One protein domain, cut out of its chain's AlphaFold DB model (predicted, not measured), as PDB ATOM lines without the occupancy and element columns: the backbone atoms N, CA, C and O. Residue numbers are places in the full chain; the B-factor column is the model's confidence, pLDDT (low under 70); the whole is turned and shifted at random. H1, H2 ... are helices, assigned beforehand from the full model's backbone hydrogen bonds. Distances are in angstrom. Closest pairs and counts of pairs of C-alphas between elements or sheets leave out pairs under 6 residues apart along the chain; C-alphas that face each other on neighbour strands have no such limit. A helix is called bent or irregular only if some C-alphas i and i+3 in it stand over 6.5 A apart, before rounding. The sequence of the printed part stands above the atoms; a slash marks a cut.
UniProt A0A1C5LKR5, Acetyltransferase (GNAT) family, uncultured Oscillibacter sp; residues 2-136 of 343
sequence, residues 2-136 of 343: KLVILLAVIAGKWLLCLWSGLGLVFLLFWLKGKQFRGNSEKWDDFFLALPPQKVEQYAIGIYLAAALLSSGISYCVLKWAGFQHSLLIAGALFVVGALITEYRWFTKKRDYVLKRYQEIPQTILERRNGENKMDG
ATOM      1  N   LYS A   2      94.663 149.304 106.965       78.44
ATOM      2  CA  LYS A   2      96.125 149.054 107.030       78.44
ATOM      3  C   LYS A   2      96.517 147.580 107.254       78.44
ATOM      4  O   LYS A   2      97.425 147.098 106.595       78.44
ATOM      5  N   LEU A   3      95.794 146.838 108.098       82.25
ATOM      6  CA  LEU A   3      96.039 145.400 108.310       82.25
ATOM      7  C   LEU A   3      95.876 144.574 107.016       82.25
ATOM      8  O   LEU A   3      96.695 143.714 106.718       82.25
ATOM      9  N   VAL A   4      94.846 144.880 106.222       85.56
ATOM     10  CA  VAL A   4      94.562 144.202 104.945       85.56
ATOM     11  C   VAL A   4      95.674 144.475 103.930       85.56
ATOM     12  O   VAL A   4      96.152 143.553 103.277       85.56
ATOM     13  N   ILE A   5      96.146 145.724 103.856       82.75
ATOM     14  CA  ILE A   5      97.265 146.114 102.987       82.75
ATOM     15  C   ILE A   5      98.555 145.396 103.409       82.75
ATOM     16  O   ILE A   5      99.288 144.903 102.556       82.75
ATOM     17  N   LEU A   6      98.820 145.271 104.713       84.94
ATOM     18  CA  LEU A   6      99.996 144.561 105.217       84.94
ATOM     19  C   LEU A   6      99.965 143.065 104.860       84.94
ATOM     20  O   LEU A   6     100.964 142.534 104.379       84.94
ATOM     21  N   LEU A   7      98.820 142.396 105.035       86.56
ATOM     22  CA  LEU A   7      98.647 140.991 104.643       86.56
ATOM     23  C   LEU A   7      98.820 140.796 103.128       86.56
ATOM     24  O   LEU A   7      99.491 139.854 102.703       86.56
ATOM     25  N   ALA A   8      98.292 141.718 102.319       87.19
ATOM     26  CA  ALA A   8      98.478 141.708 100.870       87.19
ATOM     27  C   ALA A   8      99.954 141.887 100.472       87.19
ATOM     28  O   ALA A   8     100.434 141.195  99.577       87.19
ATOM     29  N   VAL A   9     100.705 142.750 101.167       87.44
ATOM     30  CA  VAL A   9     102.150 142.931 100.941       87.44
ATOM     31  C   VAL A   9     102.936 141.670 101.302       87.44
ATOM     32  O   VAL A   9     103.850 141.305 100.567       87.44
ATOM     33  N   ILE A  10     102.578 140.970 102.382       85.56
ATOM     34  CA  ILE A  10     103.236 139.715 102.780       85.56
ATOM     35  C   ILE A  10     103.024 138.629 101.716       85.56
ATOM     36  O   ILE A  10     103.992 138.018 101.255       85.56
ATOM     37  N   ALA A  11     101.778 138.420 101.284       85.50
ATOM     38  CA  ALA A  11     101.452 137.446 100.241       85.50
ATOM     39  C   ALA A  11     102.081 137.824  98.886       85.50
ATOM     40  O   ALA A  11     102.700 136.992  98.219       85.50
ATOM     41  N   GLY A  12     101.991 139.102  98.510       86.69
ATOM     42  CA  GLY A  12     102.570 139.640  97.282       86.69
ATOM     43  C   GLY A  12     104.093 139.540  97.253       86.69
ATOM     44  O   GLY A  12     104.663 139.186  96.223       86.69
ATOM     45  N   LYS A  13     104.774 139.759  98.384       86.00
ATOM     46  CA  LYS A  13     106.232 139.619  98.491       86.00
ATOM     47  C   LYS A  13     106.694 138.204  98.165       86.00
ATOM     48  O   LYS A  13     107.707 138.040  97.486       86.00
ATOM     49  N   TRP A  14     105.974 137.190  98.642       84.25
ATOM     50  CA  TRP A  14     106.326 135.798  98.370       84.25
ATOM     51  C   TRP A  14     106.282 135.489  96.866       84.25
ATOM     52  O   TRP A  14     107.246 134.948  96.322       84.25
ATOM     53  N   LEU A  15     105.215 135.923  96.186       87.06
ATOM     54  CA  LEU A  15     105.080 135.818  94.730       87.06
ATOM     55  C   LEU A  15     106.182 136.597  94.006       87.06
ATOM     56  O   LEU A  15     106.867 136.038  93.154       87.06
ATOM     57  N   LEU A  16     106.401 137.862  94.375       87.88
ATOM     58  CA  LEU A  16     107.441 138.705  93.783       87.88
ATOM     59  C   LEU A  16     108.822 138.056  93.897       87.88
ATOM     60  O   LEU A  16     109.564 138.043  92.920       87.88
ATOM     61  N   CYS A  17     109.164 137.477  95.049       87.50
ATOM     62  CA  CYS A  17     110.438 136.790  95.241       87.50
ATOM     63  C   CYS A  17     110.591 135.579  94.308       87.50
ATOM     64  O   CYS A  17     111.672 135.361  93.761       87.50
ATOM     65  N   LEU A  18     109.519 134.808  94.091       86.19
ATOM     66  CA  LEU A  18     109.535 133.656  93.188       86.19
ATOM     67  C   LEU A  18     109.764 134.089  91.732       86.19
ATOM     68  O   LEU A  18     110.660 133.566  91.067       86.19
ATOM     69  N   TRP A  19     109.002 135.083  91.265       89.94
ATOM     70  CA  TRP A  19     109.129 135.638  89.914       89.94
ATOM     71  C   TRP A  19     110.491 136.289  89.681       89.94
ATOM     72  O   TRP A  19     111.100 136.081  88.634       89.94
ATOM     73  N   SER A  20     111.006 137.014  90.676       89.00
ATOM     74  CA  SER A  20     112.331 137.637  90.604       89.00
ATOM     75  C   SER A  20     113.432 136.582  90.491       89.00
ATOM     76  O   SER A  20     114.333 136.723  89.671       89.00
ATOM     77  N   GLY A  21     113.345 135.496  91.270       89.62
ATOM     78  CA  GLY A  21     114.308 134.396  91.206       89.62
ATOM     79  C   GLY A  21     114.302 133.697  89.848       89.62
ATOM     80  O   GLY A  21     115.360 133.491  89.259       89.62
ATOM     81  N   LEU A  22     113.116 133.398  89.313       90.44
ATOM     82  CA  LEU A  22     112.978 132.807  87.981       90.44
ATOM     83  C   LEU A  22     113.511 133.747  86.885       90.44
ATOM     84  O   LEU A  22     114.245 133.314  85.999       90.44
ATOM     85  N   GLY A  23     113.199 135.042  86.979       92.25
ATOM     86  CA  GLY A  23     113.713 136.067  86.072       92.25
ATOM     87  C   GLY A  23     115.240 136.165  86.094       92.25
ATOM     88  O   GLY A  23     115.858 136.235  85.036       92.25
ATOM     89  N   LEU A  24     115.863 136.092  87.275       93.19
ATOM     90  CA  LEU A  24     117.322 136.063  87.415       93.19
ATOM     91  C   LEU A  24     117.938 134.812  86.777       93.19
ATOM     92  O   LEU A  24     118.960 134.929  86.105       93.19
ATOM     93  N   VAL A  25     117.315 133.637  86.925       92.94
ATOM     94  CA  VAL A  25     117.764 132.414  86.236       92.94
ATOM     95  C   VAL A  25     117.741 132.626  84.723       92.94
ATOM     96  O   VAL A  25     118.764 132.438  84.069       92.94
ATOM     97  N   PHE A  26     116.617 133.079  84.160       93.06
ATOM     98  CA  PHE A  26     116.516 133.328  82.719       93.06
ATOM     99  C   PHE A  26     117.507 134.386  82.235       93.06
ATOM    100  O   PHE A  26     118.129 134.199  81.191       93.06
ATOM    101  N   LEU A  27     117.709 135.458  83.002       93.00
ATOM    102  CA  LEU A  27     118.686 136.495  82.686       93.00
ATOM    103  C   LEU A  27     120.110 135.926  82.646       93.00
ATOM    104  O   LEU A  27     120.840 136.185  81.692       93.00
ATOM    105  N   LEU A  28     120.499 135.120  83.639       92.31
ATOM    106  CA  LEU A  28     121.815 134.477  83.681       92.31
ATOM    107  C   LEU A  28     122.006 133.517  82.503       92.31
ATOM    108  O   LEU A  28     123.046 133.562  81.845       92.31
ATOM    109  N   PHE A  29     120.997 132.700  82.191       90.75
ATOM    110  CA  PHE A  29     121.025 131.811  81.029       90.75
ATOM    111  C   PHE A  29     121.117 132.588  79.712       90.75
ATOM    112  O   PHE A  29     121.876 132.202  78.828       90.75
ATOM    113  N   TRP A  30     120.407 133.709  79.584       91.12
ATOM    114  CA  TRP A  30     120.448 134.557  78.394       91.12
ATOM    115  C   TRP A  30     121.803 135.250  78.213       91.12
ATOM    116  O   TRP A  30     122.372 135.216  77.119       91.12
ATOM    117  N   LEU A  31     122.361 135.826  79.283       91.69
ATOM    118  CA  LEU A  31     123.689 136.445  79.268       91.69
ATOM    119  C   LEU A  31     124.770 135.418  78.909       91.69
ATOM    120  O   LEU A  31     125.620 135.679  78.055       91.69
ATOM    121  N   LYS A  32     124.706 134.221  79.506       89.94
ATOM    122  CA  LYS A  32     125.637 133.129  79.202       89.94
ATOM    123  C   LYS A  32     125.443 132.585  77.783       89.94
ATOM    124  O   LYS A  32     126.419 132.353  77.076       89.94
ATOM    125  N   GLY A  33     124.200 132.487  77.317       89.31
ATOM    126  CA  GLY A  33     123.864 132.088  75.950       89.31
ATOM    127  C   GLY A  33     124.415 133.047  74.898       89.31
ATOM    128  O   GLY A  33     124.961 132.593  73.890       89.31
ATOM    129  N   LYS A  34     124.373 134.362  75.160       90.12
ATOM    130  CA  LYS A  34     125.047 135.372  74.327       90.12
ATOM    131  C   LYS A  34     126.561 135.168  74.296       90.12
ATOM    132  O   LYS A  34     127.146 135.212  73.216       90.12
ATOM    133  N   GLN A  35     127.190 134.890  75.443       90.44
ATOM    134  CA  GLN A  35     128.628 134.591  75.513       90.44
ATOM    135  C   GLN A  35     128.996 133.366  74.659       90.44
ATOM    136  O   GLN A  35     130.032 133.355  73.992       90.44
ATOM    137  N   PHE A  36     128.139 132.347  74.645       90.25
ATOM    138  CA  PHE A  36     128.355 131.118  73.883       90.25
ATOM    139  C   PHE A  36     127.887 131.188  72.429       90.25
ATOM    140  O   PHE A  36     128.127 130.245  71.678       90.25
ATOM    141  N   ARG A  37     127.271 132.304  72.005       86.19
ATOM    142  CA  ARG A  37     126.705 132.498  70.657       86.19
ATOM    143  C   ARG A  37     125.769 131.357  70.229       86.19
ATOM    144  O   ARG A  37     125.725 131.004  69.058       86.19
ATOM    145  N   GLY A  38     125.062 130.751  71.183       74.81
ATOM    146  CA  GLY A  38     124.167 129.617  70.921       74.81
ATOM    147  C   GLY A  38     124.850 128.281  70.591       74.81
ATOM    148  O   GLY A  38     124.149 127.343  70.235       74.81
ATOM    149  N   ASN A  39     126.177 128.154  70.719       85.88
ATOM    150  CA  ASN A  39     126.874 126.880  70.508       85.88
ATOM    151  C   ASN A  39     126.554 125.895  71.656       85.88
ATOM    152  O   ASN A  39     126.851 126.180  72.821       85.88
ATOM    153  N   SER A  40     125.954 124.749  71.321       83.44
ATOM    154  CA  SER A  40     125.549 123.706  72.272       83.44
ATOM    155  C   SER A  40     126.726 122.995  72.942       83.44
ATOM    156  O   SER A  40     126.639 122.677  74.124       83.44
ATOM    157  N   GLU A  41     127.851 122.805  72.254       85.38
ATOM    158  CA  GLU A  41     129.048 122.174  72.831       85.38
ATOM    159  C   GLU A  41     129.657 123.028  73.944       85.38
ATOM    160  O   GLU A  41     130.063 122.511  74.980       85.38
ATOM    161  N   LYS A  42     129.649 124.357  73.782       90.19
ATOM    162  CA  LYS A  42     130.113 125.278  74.832       90.19
ATOM    163  C   LYS A  42     129.222 125.243  76.072       90.19
ATOM    164  O   LYS A  42     129.712 125.452  77.181       90.19
ATOM    165  N   TRP A  43     127.925 124.995  75.892       89.50
ATOM    166  CA  TRP A  43     127.010 124.754  77.007       89.50
ATOM    167  C   TRP A  43     127.332 123.443  77.719       89.50
ATOM    168  O   TRP A  43     127.409 123.428  78.946       89.50
ATOM    169  N   ASP A  44     127.577 122.375  76.964       90.38
ATOM    170  CA  ASP A  44     127.973 121.083  77.515       90.38
ATOM    171  C   ASP A  44     129.260 121.186  78.339       90.38
ATOM    172  O   ASP A  44     129.282 120.780  79.500       90.38
ATOM    173  N   ASP A  45     130.308 121.797  77.781       91.94
ATOM    174  CA  ASP A  45     131.588 121.989  78.471       91.94
ATOM    175  C   ASP A  45     131.420 122.811  79.752       91.94
ATOM    176  O   ASP A  45     132.026 122.509  80.782       91.94
ATOM    177  N   PHE A  46     130.559 123.830  79.714       92.81
ATOM    178  CA  PHE A  46     130.243 124.635  80.887       92.81
ATOM    179  C   PHE A  46     129.607 123.802  82.005       92.81
ATOM    180  O   PHE A  46     130.035 123.917  83.153       92.81
ATOM    181  N   PHE A  47     128.619 122.958  81.693       91.69
ATOM    182  CA  PHE A  47     127.969 122.109  82.695       91.69
ATOM    183  C   PHE A  47     128.877 120.980  83.193       91.69
ATOM    184  O   PHE A  47     128.837 120.654  84.378       91.69
ATOM    185  N   LEU A  48     129.738 120.425  82.335       90.56
ATOM    186  CA  LEU A  48     130.733 119.423  82.731       90.56
ATOM    187  C   LEU A  48     131.791 120.003  83.681       90.56
ATOM    188  O   LEU A  48     132.203 119.336  84.628       90.56
ATOM    189  N   ALA A  49     132.215 121.249  83.454       92.56
ATOM    190  CA  ALA A  49     133.228 121.920  84.267       92.56
ATOM    191  C   ALA A  49     132.674 122.572  85.547       92.56
ATOM    192  O   ALA A  49     133.453 123.026  86.390       92.56
ATOM    193  N   LEU A  50     131.351 122.672  85.704       91.19
ATOM    194  CA  LEU A  50     130.726 123.375  86.820       91.19
ATOM    195  C   LEU A  50     130.519 122.422  88.023       91.19
ATOM    196  O   LEU A  50     129.650 121.547  87.978       91.19
ATOM    197  N   PRO A  51     131.280 122.577  89.127       90.19
ATOM    198  CA  PRO A  51     131.172 121.695  90.284       90.19
ATOM    199  C   PRO A  51     129.862 121.924  91.060       90.19
ATOM    200  O   PRO A  51     129.406 123.069  91.162       90.19
ATOM    201  N   PRO A  52     129.308 120.886  91.720       87.94
ATOM    202  CA  PRO A  52     128.062 120.995  92.488       87.94
ATOM    203  C   PRO A  52     128.080 122.093  93.567       87.94
ATOM    204  O   PRO A  52     127.074 122.759  93.792       87.94
ATOM    205  N   GLN A  53     129.241 122.350  94.180       87.19
ATOM    206  CA  GLN A  53     129.423 123.415  95.177       87.19
ATOM    207  C   GLN A  53     129.134 124.813  94.606       87.19
ATOM    208  O   GLN A  53     128.526 125.646  95.275       87.19
ATOM    209  N   LYS A  54     129.524 125.079  93.351       89.62
ATOM    210  CA  LYS A  54     129.230 126.364  92.696       89.62
ATOM    211  C   LYS A  54     127.750 126.491  92.345       89.62
ATOM    212  O   LYS A  54     127.208 127.588  92.409       89.62
ATOM    213  N   VAL A  55     127.080 125.384  92.017       89.88
ATOM    214  CA  VAL A  55     125.628 125.370  91.771       89.88
ATOM    215  C   VAL A  55     124.863 125.761  93.032       89.88
ATOM    216  O   VAL A  55     123.943 126.572  92.960       89.88
ATOM    217  N   GLU A  56     125.279 125.247  94.190       88.19
ATOM    218  CA  GLU A  56     124.719 125.649  95.481       88.19
ATOM    219  C   GLU A  56     124.943 127.144  95.757       88.19
ATOM    220  O   GLU A  56     123.989 127.856  96.076       88.19
ATOM    221  N   GLN A  57     126.161 127.651  95.541       88.75
ATOM    222  CA  GLN A  57     126.453 129.083  95.679       88.75
ATOM    223  C   GLN A  57     125.584 129.948  94.756       88.75
ATOM    224  O   GLN A  57     125.062 130.976  95.190       88.75
ATOM    225  N   TYR A  58     125.373 129.531  93.503       90.12
ATOM    226  CA  TYR A  58     124.488 130.242  92.581       90.12
ATOM    227  C   TYR A  58     123.028 130.201  93.028       90.12
ATOM    228  O   TYR A  58     122.357 131.230  92.967       90.12
ATOM    229  N   ALA A  59     122.533 129.065  93.522       89.38
ATOM    230  CA  ALA A  59     121.163 128.957  94.020       89.38
ATOM    231  C   ALA A  59     120.914 129.890  95.219       89.38
ATOM    232  O   ALA A  59     119.910 130.608  95.243       89.38
ATOM    233  N   ILE A  60     121.854 129.935  96.171       87.56
ATOM    234  CA  ILE A  60     121.807 130.850  97.320       87.56
ATOM    235  C   ILE A  60     121.878 132.308  96.845       87.56
ATOM    236  O   ILE A  60     121.057 133.129  97.252       87.56
ATOM    237  N   GLY A  61     122.809 132.629  95.942       89.69
ATOM    238  CA  GLY A  61     122.980 133.981  95.404       89.69
ATOM    239  C   GLY A  61     121.743 134.502  94.665       89.69
ATOM    240  O   GLY A  61     121.301 135.623  94.918       89.69
ATOM    241  N   ILE A  62     121.134 133.676  93.806       91.06
ATOM    242  CA  ILE A  62     119.891 134.003  93.088       91.06
ATOM    243  C   ILE A  62     118.761 134.281  94.079       91.06
ATOM    244  O   ILE A  62     118.021 135.253  93.919       91.06
ATOM    245  N   TYR A  63     118.637 133.454  95.119       89.00
ATOM    246  CA  TYR A  63     117.616 133.653  96.137       89.00
ATOM    247  C   TYR A  63     117.813 134.962  96.914       89.00
ATOM    248  O   TYR A  63     116.863 135.731  97.051       89.00
ATOM    249  N   LEU A  64     119.028 135.244  97.395       88.88
ATOM    250  CA  LEU A  64     119.314 136.468  98.150       88.88
ATOM    251  C   LEU A  64     119.048 137.723  97.310       88.88
ATOM    252  O   LEU A  64     118.407 138.658  97.792       88.88
ATOM    253  N   ALA A  65     119.451 137.720  96.037       90.50
ATOM    254  CA  ALA A  65     119.159 138.809  95.109       90.50
ATOM    255  C   ALA A  65     117.645 138.999  94.899       90.50
ATOM    256  O   ALA A  65     117.139 140.119  94.984       90.50
ATOM    257  N   ALA A  66     116.892 137.913  94.704       90.88
ATOM    258  CA  ALA A  66     115.434 137.959  94.581       90.88
ATOM    259  C   ALA A  66     114.736 138.448  95.867       90.88
ATOM    260  O   ALA A  66     113.762 139.210  95.819       90.88
ATOM    261  N   ALA A  67     115.239 138.044  97.034       89.06
ATOM    262  CA  ALA A  67     114.732 138.478  98.329       89.06
ATOM    263  C   ALA A  67     114.962 139.982  98.554       89.06
ATOM    264  O   ALA A  67     114.049 140.663  99.027       89.06
ATOM    265  N   LEU A  68     116.131 140.504  98.163       89.44
ATOM    266  CA  LEU A  68     116.454 141.933  98.217       89.44
ATOM    267  C   LEU A  68     115.552 142.749  97.285       89.44
ATOM    268  O   LEU A  68     114.922 143.707  97.733       89.44
ATOM    269  N   LEU A  69     115.424 142.333  96.020       89.62
ATOM    270  CA  LEU A  69     114.564 142.998  95.033       89.62
ATOM    271  C   LEU A  69     113.103 143.041  95.494       89.62
ATOM    272  O   LEU A  69     112.483 144.105  95.515       89.62
ATOM    273  N   SER A  70     112.564 141.901  95.941       90.06
ATOM    274  CA  SER A  70     111.185 141.836  96.437       90.06
ATOM    275  C   SER A  70     110.969 142.695  97.687       90.06
ATOM    276  O   SER A  70     109.937 143.349  97.791       90.06
ATOM    277  N   SER A  71     111.934 142.754  98.616       88.44
ATOM    278  CA  SER A  71     111.863 143.644  99.787       88.44
ATOM    279  C   SER A  71     111.890 145.124  99.412       88.44
ATOM    280  O   SER A  71     111.152 145.903 100.015       88.44
ATOM    281  N   GLY A  72     112.686 145.515  98.413       88.25
ATOM    282  CA  GLY A  72     112.700 146.885  97.894       88.25
ATOM    283  C   GLY A  72     111.340 147.296  97.326       88.25
ATOM    284  O   GLY A  72     110.821 148.362  97.655       88.25
ATOM    285  N   ILE A  73     110.705 146.408  96.556       88.25
ATOM    286  CA  ILE A  73     109.350 146.632  96.030       88.25
ATOM    287  C   ILE A  73     108.332 146.727  97.177       88.25
ATOM    288  O   ILE A  73     107.520 147.651  97.203       88.25
ATOM    289  N   SER A  74     108.400 145.829  98.168       88.12
ATOM    290  CA  SER A  74     107.529 145.882  99.351       88.12
ATOM    291  C   SER A  74     107.684 147.187 100.139       88.12
ATOM    292  O   SER A  74     106.680 147.745 100.579       88.12
ATOM    293  N   TYR A  75     108.906 147.709 100.288       91.19
ATOM    294  CA  TYR A  75     109.156 149.006 100.920       91.19
ATOM    295  C   TYR A  75     108.442 150.148 100.186       91.19
ATOM    296  O   TYR A  75     107.759 150.949 100.826       91.19
ATOM    297  N   CYS A  76     108.550 150.201  98.854       88.50
ATOM    298  CA  CYS A  76     107.886 151.227  98.048       88.50
ATOM    299  C   CYS A  76     106.360 151.191  98.223       88.50
ATOM    300  O   CYS A  76     105.744 152.237  98.426       88.50
ATOM    301  N   VAL A  77     105.763 149.994  98.223       88.31
ATOM    302  CA  VAL A  77     104.315 149.809  98.425       88.31
ATOM    303  C   VAL A  77     103.882 150.244  99.829       88.31
ATOM    304  O   VAL A  77     102.889 150.957  99.974       88.31
ATOM    305  N   LEU A  78     104.634 149.873 100.872       88.25
ATOM    306  CA  LEU A  78     104.339 150.265 102.257       88.25
ATOM    307  C   LEU A  78     104.460 151.779 102.470       88.25
ATOM    308  O   LEU A  78     103.609 152.378 103.133       88.25
ATOM    309  N   LYS A  79     105.480 152.404 101.869       89.44
ATOM    310  CA  LYS A  79     105.681 153.856 101.912       89.44
ATOM    311  C   LYS A  79     104.528 154.590 101.231       89.44
ATOM    312  O   LYS A  79     103.997 155.536 101.804       89.44
ATOM    313  N   TRP A  80     104.113 154.126 100.050       89.19
ATOM    314  CA  TRP A  80     102.972 154.683  99.321       89.19
ATOM    315  C   TRP A  80     101.657 154.551 100.105       89.19
ATOM    316  O   TRP A  80     100.854 155.478 100.133       89.19
ATOM    317  N   ALA A  81     101.475 153.450 100.837       87.81
ATOM    318  CA  ALA A  81     100.313 153.222 101.697       87.81
ATOM    319  C   ALA A  81     100.342 153.983 103.048       87.81
ATOM    320  O   ALA A  81      99.464 153.775 103.890       87.81
ATOM    321  N   GLY A  82     101.339 154.844 103.291       86.88
ATOM    322  CA  GLY A  82     101.396 155.710 104.475       86.88
ATOM    323  C   GLY A  82     101.726 154.989 105.790       86.88
ATOM    324  O   GLY A  82     101.213 155.358 106.855       86.88
ATOM    325  N   PHE A  83     102.548 153.934 105.751       87.44
ATOM    326  CA  PHE A  83     103.042 153.266 106.962       87.44
ATOM    327  C   PHE A  83     104.212 154.039 107.594       87.44
ATOM    328  O   PHE A  83     105.243 154.254 106.953       87.44
ATOM    329  N   GLN A  84     104.097 154.384 108.883       81.19
ATOM    330  CA  GLN A  84     105.110 155.164 109.618       81.19
ATOM    331  C   GLN A  84     106.480 154.465 109.706       81.19
ATOM    332  O   GLN A  84     107.510 155.119 109.585       81.19
ATOM    333  N   HIS A  85     106.510 153.133 109.835       86.44
ATOM    334  CA  HIS A  85     107.744 152.342 109.976       86.44
ATOM    335  C   HIS A  85     108.039 151.452 108.754       86.44
ATOM    336  O   HIS A  85     108.503 150.321 108.893       86.44
ATOM    337  N   SER A  86     107.777 151.948 107.540       86.19
ATOM    338  CA  SER A  86     107.889 151.172 106.287       86.19
ATOM    339  C   SER A  86     109.247 150.480 106.083       86.19
ATOM    340  O   SER A  86     109.292 149.341 105.622       86.19
ATOM    341  N   LEU A  87     110.354 151.139 106.450       86.81
ATOM    342  CA  LEU A  87     111.707 150.583 106.313       86.81
ATOM    343  C   LEU A  87     111.947 149.402 107.264       86.81
ATOM    344  O   LEU A  87     112.442 148.361 106.839       86.81
ATOM    345  N   LEU A  88     111.546 149.545 108.532       87.94
ATOM    346  CA  LEU A  88     111.678 148.491 109.542       87.94
ATOM    347  C   LEU A  88     110.835 147.267 109.174       87.94
ATOM    348  O   LEU A  88     111.310 146.140 109.285       87.94
ATOM    349  N   ILE A  89     109.617 147.483 108.664       85.88
ATOM    350  CA  ILE A  89     108.734 146.398 108.214       85.88
ATOM    351  C   ILE A  89     109.363 145.652 107.026       85.88
ATOM    352  O   ILE A  89     109.424 144.425 107.038       85.88
ATOM    353  N   ALA A  90     109.882 146.362 106.019       85.94
ATOM    354  CA  ALA A  90     110.541 145.729 104.874       85.94
ATOM    355  C   ALA A  90     111.824 144.969 105.268       85.94
ATOM    356  O   ALA A  90     112.073 143.876 104.752       85.94
ATOM    357  N   GLY A  91     112.603 145.512 106.211       86.94
ATOM    358  CA  GLY A  91     113.771 144.846 106.791       86.94
ATOM    359  C   GLY A  91     113.400 143.568 107.547       86.94
ATOM    360  O   GLY A  91     113.988 142.516 107.304       86.94
ATOM    361  N   ALA A  92     112.361 143.613 108.383       88.12
ATOM    362  CA  ALA A  92     111.855 142.435 109.087       88.12
ATOM    363  C   ALA A  92     111.372 141.350 108.109       88.12
ATOM    364  O   ALA A  92     111.719 140.179 108.260       88.12
ATOM    365  N   LEU A  93     110.644 141.730 107.051       85.12
ATOM    366  CA  LEU A  93     110.208 140.801 106.002       85.12
ATOM    367  C   LEU A  93     111.381 140.170 105.239       85.12
ATOM    368  O   LEU A  93     111.273 139.026 104.794       85.12
ATOM    369  N   PHE A  94     112.488 140.896 105.063       88.69
ATOM    370  CA  PHE A  94     113.708 140.352 104.470       88.69
ATOM    371  C   PHE A  94     114.349 139.295 105.374       88.69
ATOM    372  O   PHE A  94     114.583 138.178 104.918       88.69
ATOM    373  N   VAL A  95     114.571 139.620 106.652       89.12
ATOM    374  CA  VAL A  95     115.221 138.724 107.624       89.12
ATOM    375  C   VAL A  95     114.397 137.457 107.840       89.12
ATOM    376  O   VAL A  95     114.919 136.351 107.717       89.12
ATOM    377  N   VAL A  96     113.089 137.598 108.077       86.88
ATOM    378  CA  VAL A  96     112.185 136.450 108.253       86.88
ATOM    379  C   VAL A  96     112.155 135.584 106.990       86.88
ATOM    380  O   VAL A  96     112.217 134.359 107.076       86.88
ATOM    381  N   GLY A  97     112.122 136.200 105.804       83.31
ATOM    382  CA  GLY A  97     112.193 135.474 104.536       83.31
ATOM    383  C   GLY A  97     113.512 134.718 104.351       83.31
ATOM    384  O   GLY A  97     113.499 133.565 103.917       83.31
ATOM    385  N   ALA A  98     114.648 135.333 104.689       83.88
ATOM    386  CA  ALA A  98     115.965 134.705 104.617       83.88
ATOM    387  C   ALA A  98     116.041 133.458 105.510       83.88
ATOM    388  O   ALA A  98     116.367 132.385 105.004       83.88
ATOM    389  N   LEU A  99     115.609 133.567 106.772       86.19
ATOM    390  CA  LEU A  99     115.586 132.457 107.730       86.19
ATOM    391  C   LEU A  99     114.682 131.299 107.272       86.19
ATOM    392  O   LEU A  99     115.079 130.136 107.323       86.19
ATOM    393  N   ILE A 100     113.475 131.599 106.772       83.06
ATOM    394  CA  ILE A 100     112.553 130.569 106.259       83.06
ATOM    395  C   ILE A 100     113.169 129.820 105.076       83.06
ATOM    396  O   ILE A 100     113.002 128.603 104.950       83.06
ATOM    397  N   THR A 101     113.850 130.528 104.178       80.19
ATOM    398  CA  THR A 101     114.443 129.891 103.003       80.19
ATOM    399  C   THR A 101     115.707 129.134 103.335       80.19
ATOM    400  O   THR A 101     115.867 128.045 102.800       80.19
ATOM    401  N   GLU A 102     116.553 129.635 104.228       84.19
ATOM    402  CA  GLU A 102     117.698 128.888 104.744       84.19
ATOM    403  C   GLU A 102     117.232 127.557 105.346       84.19
ATOM    404  O   GLU A 102     117.670 126.486 104.919       84.19
ATOM    405  N   TYR A 103     116.218 127.605 106.215       85.00
ATOM    406  CA  TYR A 103     115.594 126.409 106.768       85.00
ATOM    407  C   TYR A 103     115.059 125.471 105.672       85.00
ATOM    408  O   TYR A 103     115.367 124.279 105.663       85.00
ATOM    409  N   ARG A 104     114.283 125.978 104.702       83.81
ATOM    410  CA  ARG A 104     113.733 125.161 103.597       83.81
ATOM    411  C   ARG A 104     114.811 124.614 102.657       83.81
ATOM    412  O   ARG A 104     114.629 123.526 102.102       83.81
ATOM    413  N   TRP A 105     115.894 125.356 102.442       82.94
ATOM    414  CA  TRP A 105     117.026 124.968 101.609       82.94
ATOM    415  C   TRP A 105     117.722 123.757 102.217       82.94
ATOM    416  O   TRP A 105     117.762 122.708 101.573       82.94
ATOM    417  N   PHE A 106     118.140 123.867 103.481       83.94
ATOM    418  CA  PHE A 106     118.853 122.804 104.186       83.94
ATOM    419  C   PHE A 106     117.990 121.580 104.500       83.94
ATOM    420  O   PHE A 106     118.517 120.474 104.532       83.94
ATOM    421  N   THR A 107     116.677 121.741 104.696       79.88
ATOM    422  CA  THR A 107     115.801 120.613 105.074       79.88
ATOM    423  C   THR A 107     115.167 119.867 103.904       79.88
ATOM    424  O   THR A 107     114.859 118.687 104.051       79.88
ATOM    425  N   LYS A 108     114.895 120.522 102.762       78.06
ATOM    426  CA  LYS A 108     114.074 119.913 101.692       78.06
ATOM    427  C   LYS A 108     114.571 120.118 100.264       78.06
ATOM    428  O   LYS A 108     114.217 119.319  99.402       78.06
ATOM    429  N   LYS A 109     115.308 121.195  99.968       81.44
ATOM    430  CA  LYS A 109     115.563 121.601  98.570       81.44
ATOM    431  C   LYS A 109     116.988 121.373  98.082       81.44
ATOM    432  O   LYS A 109     117.143 121.086  96.897       81.44
ATOM    433  N   ARG A 110     118.000 121.461  98.952       85.12
ATOM    434  CA  ARG A 110     119.411 121.313  98.562       85.12
ATOM    435  C   ARG A 110     119.661 119.980  97.857       85.12
ATOM    436  O   ARG A 110     120.107 119.959  96.713       85.12
ATOM    437  N   ASP A 111     119.284 118.881  98.502       84.88
ATOM    438  CA  ASP A 111     119.561 117.537  97.989       84.88
ATOM    439  C   ASP A 111     118.787 117.251  96.690       84.88
ATOM    440  O   ASP A 111     119.305 116.599  95.786       84.88
ATOM    441  N   TYR A 112     117.579 117.811  96.544       86.38
ATOM    442  CA  TYR A 112     116.803 117.723  95.305       86.38
ATOM    443  C   TYR A 112     117.508 118.419  94.132       86.38
ATOM    444  O   TYR A 112     117.635 117.834  93.055       86.38
ATOM    445  N   VAL A 113     117.981 119.655  94.332       85.75
ATOM    446  CA  VAL A 113     118.678 120.427  93.290       85.75
ATOM    447  C   VAL A 113     119.993 119.755  92.909       85.75
ATOM    448  O   VAL A 113     120.275 119.611  91.722       85.75
ATOM    449  N   LEU A 114     120.769 119.289  93.892       87.38
ATOM    450  CA  LEU A 114     122.037 118.601  93.642       87.38
ATOM    451  C   LEU A 114     121.833 117.289  92.883       87.38
ATOM    452  O   LEU A 114     122.550 117.035  91.917       87.38
ATOM    453  N   LYS A 115     120.820 116.495  93.254       88.31
ATOM    454  CA  LYS A 115     120.478 115.262  92.537       88.31
ATOM    455  C   LYS A 115     120.119 115.542  91.077       88.31
ATOM    456  O   LYS A 115     120.676 114.916  90.184       88.31
ATOM    457  N   ARG A 116     119.240 116.517  90.823       88.62
ATOM    458  CA  ARG A 116     118.863 116.909  89.453       88.62
ATOM    459  C   ARG A 116     120.035 117.464  88.656       88.62
ATOM    460  O   ARG A 116     120.143 117.197  87.467       88.62
ATOM    461  N   TYR A 117     120.925 118.205  89.306       89.38
ATOM    462  CA  TYR A 117     122.115 118.716  88.649       89.38
ATOM    463  C   TYR A 117     123.077 117.594  88.239       89.38
ATOM    464  O   TYR A 117     123.630 117.649  87.150       89.38
ATOM    465  N   GLN A 118     123.245 116.554  89.063       86.94
ATOM    466  CA  GLN A 118     124.123 115.416  88.757       86.94
ATOM    467  C   GLN A 118     123.668 114.594  87.539       86.94
ATOM    468  O   GLN A 118     124.508 113.991  86.873       86.94
ATOM    469  N   GLU A 119     122.372 114.604  87.216       88.38
ATOM    470  CA  GLU A 119     121.826 113.951  86.018       88.38
ATOM    471  C   GLU A 119     122.319 114.641  84.723       88.38
ATOM    472  O   GLU A 119     122.537 113.985  83.704       88.38
ATOM    473  N   ILE A 120     122.572 115.958  84.755       89.25
ATOM    474  CA  ILE A 120     122.920 116.753  83.562       89.25
ATOM    475  C   ILE A 120     124.292 116.350  82.974       89.25
ATOM    476  O   ILE A 120     124.324 115.962  81.806       89.25
ATOM    477  N   PRO A 121     125.417 116.341  83.724       89.25
ATOM    478  CA  PRO A 121     126.701 115.860  83.204       89.25
ATOM    479  C   PRO A 121     126.648 114.434  82.652       89.25
ATOM    480  O   PRO A 121     127.262 114.151  81.627       89.25
ATOM    481  N   GLN A 122     125.901 113.539  83.305       85.06
ATOM    482  CA  GLN A 122     125.768 112.149  82.863       85.06
ATOM    483  C   GLN A 122     125.108 112.067  81.485       85.06
ATOM    484  O   GLN A 122     125.672 111.460  80.577       85.06
ATOM    485  N   THR A 123     123.978 112.752  81.294       86.50
ATOM    486  CA  THR A 123     123.279 112.782  79.995       86.50
ATOM    487  C   THR A 123     124.121 113.393  78.870       86.50
ATOM    488  O   THR A 123     124.119 112.878  77.752       86.50
ATOM    489  N   ILE A 124     124.897 114.446  79.158       87.44
ATOM    490  CA  ILE A 124     125.819 115.055  78.187       87.44
ATOM    491  C   ILE A 124     126.898 114.051  77.761       87.44
ATOM    492  O   ILE A 124     127.158 113.885  76.568       87.44
ATOM    493  N   LEU A 125     127.515 113.361  78.726       84.94
ATOM    494  CA  LEU A 125     128.546 112.360  78.455       84.94
ATOM    495  C   LEU A 125     127.991 111.167  77.671       84.94
ATOM    496  O   LEU A 125     128.653 110.673  76.763       84.94
ATOM    497  N   GLU A 126     126.781 110.708  77.988       81.00
ATOM    498  CA  GLU A 126     126.104 109.646  77.237       81.00
ATOM    499  C   GLU A 126     125.849 110.043  75.780       81.00
ATOM    500  O   GLU A 126     126.138 109.246  74.883       81.00
ATOM    501  N   ARG A 127     125.387 111.278  75.531       82.12
ATOM    502  CA  ARG A 127     125.182 111.806  74.175       82.12
ATOM    503  C   ARG A 127     126.494 111.908  73.394       82.12
ATOM    504  O   ARG A 127     126.570 111.337  72.310       82.12
ATOM    505  N   ARG A 128     127.536 112.538  73.957       80.38
ATOM    506  CA  ARG A 128     128.859 112.663  73.303       80.38
ATOM    507  C   ARG A 128     129.485 111.301  73.013       80.38
ATOM    508  O   ARG A 128     130.029 111.069  71.940       80.38
ATOM    509  N   ASN A 129     129.363 110.359  73.948       73.94
ATOM    510  CA  ASN A 129     129.785 108.979  73.718       73.94
ATOM    511  C   ASN A 129     128.976 108.302  72.603       73.94
ATOM    512  O   ASN A 129     129.482 107.379  71.978       73.94
ATOM    513  N   GLY A 130     127.715 108.684  72.388       67.62
ATOM    514  CA  GLY A 130     126.890 108.238  71.266       67.62
ATOM    515  C   GLY A 130     127.368 108.789  69.922       67.62
ATOM    516  O   GLY A 130     127.527 108.016  68.983       67.62
ATOM    517  N   GLU A 131     127.634 110.093  69.855       66.88
ATOM    518  CA  GLU A 131     128.126 110.792  68.657       66.88
ATOM    519  C   GLU A 131     129.509 110.283  68.231       66.88
ATOM    520  O   GLU A 131     129.666 109.836  67.099       66.88
ATOM    521  N   ASN A 132     130.456 110.160  69.168       65.25
ATOM    522  CA  ASN A 132     131.779 109.587  68.885       65.25
ATOM    523  C   ASN A 132     131.706 108.165  68.293       65.25
ATOM    524  O   ASN A 132     132.562 107.770  67.509       65.25
ATOM    525  N   LYS A 133     130.680 107.371  68.637       63.28
ATOM    526  CA  LYS A 133     130.487 106.038  68.037       63.28
ATOM    527  C   LYS A 133     129.999 106.098  66.591       63.28
ATOM    528  O   LYS A 133     130.176 105.111  65.883       63.28
ATOM    529  N   MET A 134     129.318 107.171  66.186       62.44
ATOM    530  CA  MET A 134     128.852 107.360  64.808       62.44
ATOM    531  C   MET A 134     129.968 107.867  63.893       62.44
ATOM    532  O   MET A 134     129.986 107.489  62.725       62.44
ATOM    533  N   ASP A 135     130.897 108.656  64.434       64.50
ATOM    534  CA  ASP A 135     132.027 109.216  63.681       64.50
ATOM    535  C   ASP A 135     133.189 108.225  63.504       64.50
ATOM    536  O   ASP A 135     133.990 108.365  62.577       64.50
ATOM    537  N   GLY A 136     133.279 107.206  64.365       68.50
ATOM    538  CA  GLY A 136     134.334 106.199  64.300       68.50
ATOM    539  C   GLY A 136     134.291 105.369  63.012       68.50
ATOM    540  O   GLY A 136     133.233 104.913  62.559       68.50
TER     541      GLY A 136
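What this domain is: This is residues 2 to 136 of the 343 residues of the protein "Acetyltransferase (GNAT) family" of uncultured Oscillibacter sp (UniProt A0A1C5LKR5). The longest helix, H4, is bent: its first arm, H4a, folds back along H3 as a helical hairpin, and its second arm, H4b, runs on past the first residues of H3 and past H2 to a free tip. On another side of H3, H1 crosses it as an X near the middle of both, and short H2 bridges the end of H1 and the start of H3. The 135 printed residues hold four named helices, H1 to H4 in chain order, and no named strand: all helix. The whole is loose, with a radius of gyration of the C-alphas of 20.0 A, and spans 73 by 33 by 20 A.

Where its parts are: H4, residues 86 to 135, is by its hydrogen bonds one helix, but bent: C-alphas 107 and 110 are 7.5 A apart. Its arms are H4a, residues 86 to 107, 31.6 A, and H4b, residues 110 to 135, 39.0 A, ending with C-alpha 135 at (132.027, 109.216, 63.681). H3 is residues 52 to 80, 42.6 A. H1 is residues 2 to 36, 49.6 A, from C-alpha 2 at (96.125, 149.054, 107.030). H2 is residues 40 to 49, 14.4 A.

How they stand to each other: H4a and H4b stand at a steep tilt of 60 degrees. H3 and H4a touch, opposite ways at a shallow tilt of 25 degrees; their closest C-alphas, Tyr 75 and Ala 90, are 5.3 A apart. H1 and H3 touch at a steep tilt of 42 degrees, opposite ways, closest at C-alphas Gly 21 and Ala 66, 5.0 A. H4b touches H2 with residues 120 to 124 alone, closest at C-alphas Leu 48 and Pro 121, 5.4 A. H1 and H4b are apart. Every O i to N i+4 pair is within hydrogen-bond range in H1, H2, H3 and H4a; in H4b, 18 of 22 are.

The domain as a whole: C-alphas Gln 84 and Gly 136, the two farthest apart, are 72.8 A apart. Residues 129 to 136 stand free, and residues 130 to 136 have pLDDT under 70. The printed part has no cut, and its three links are tight.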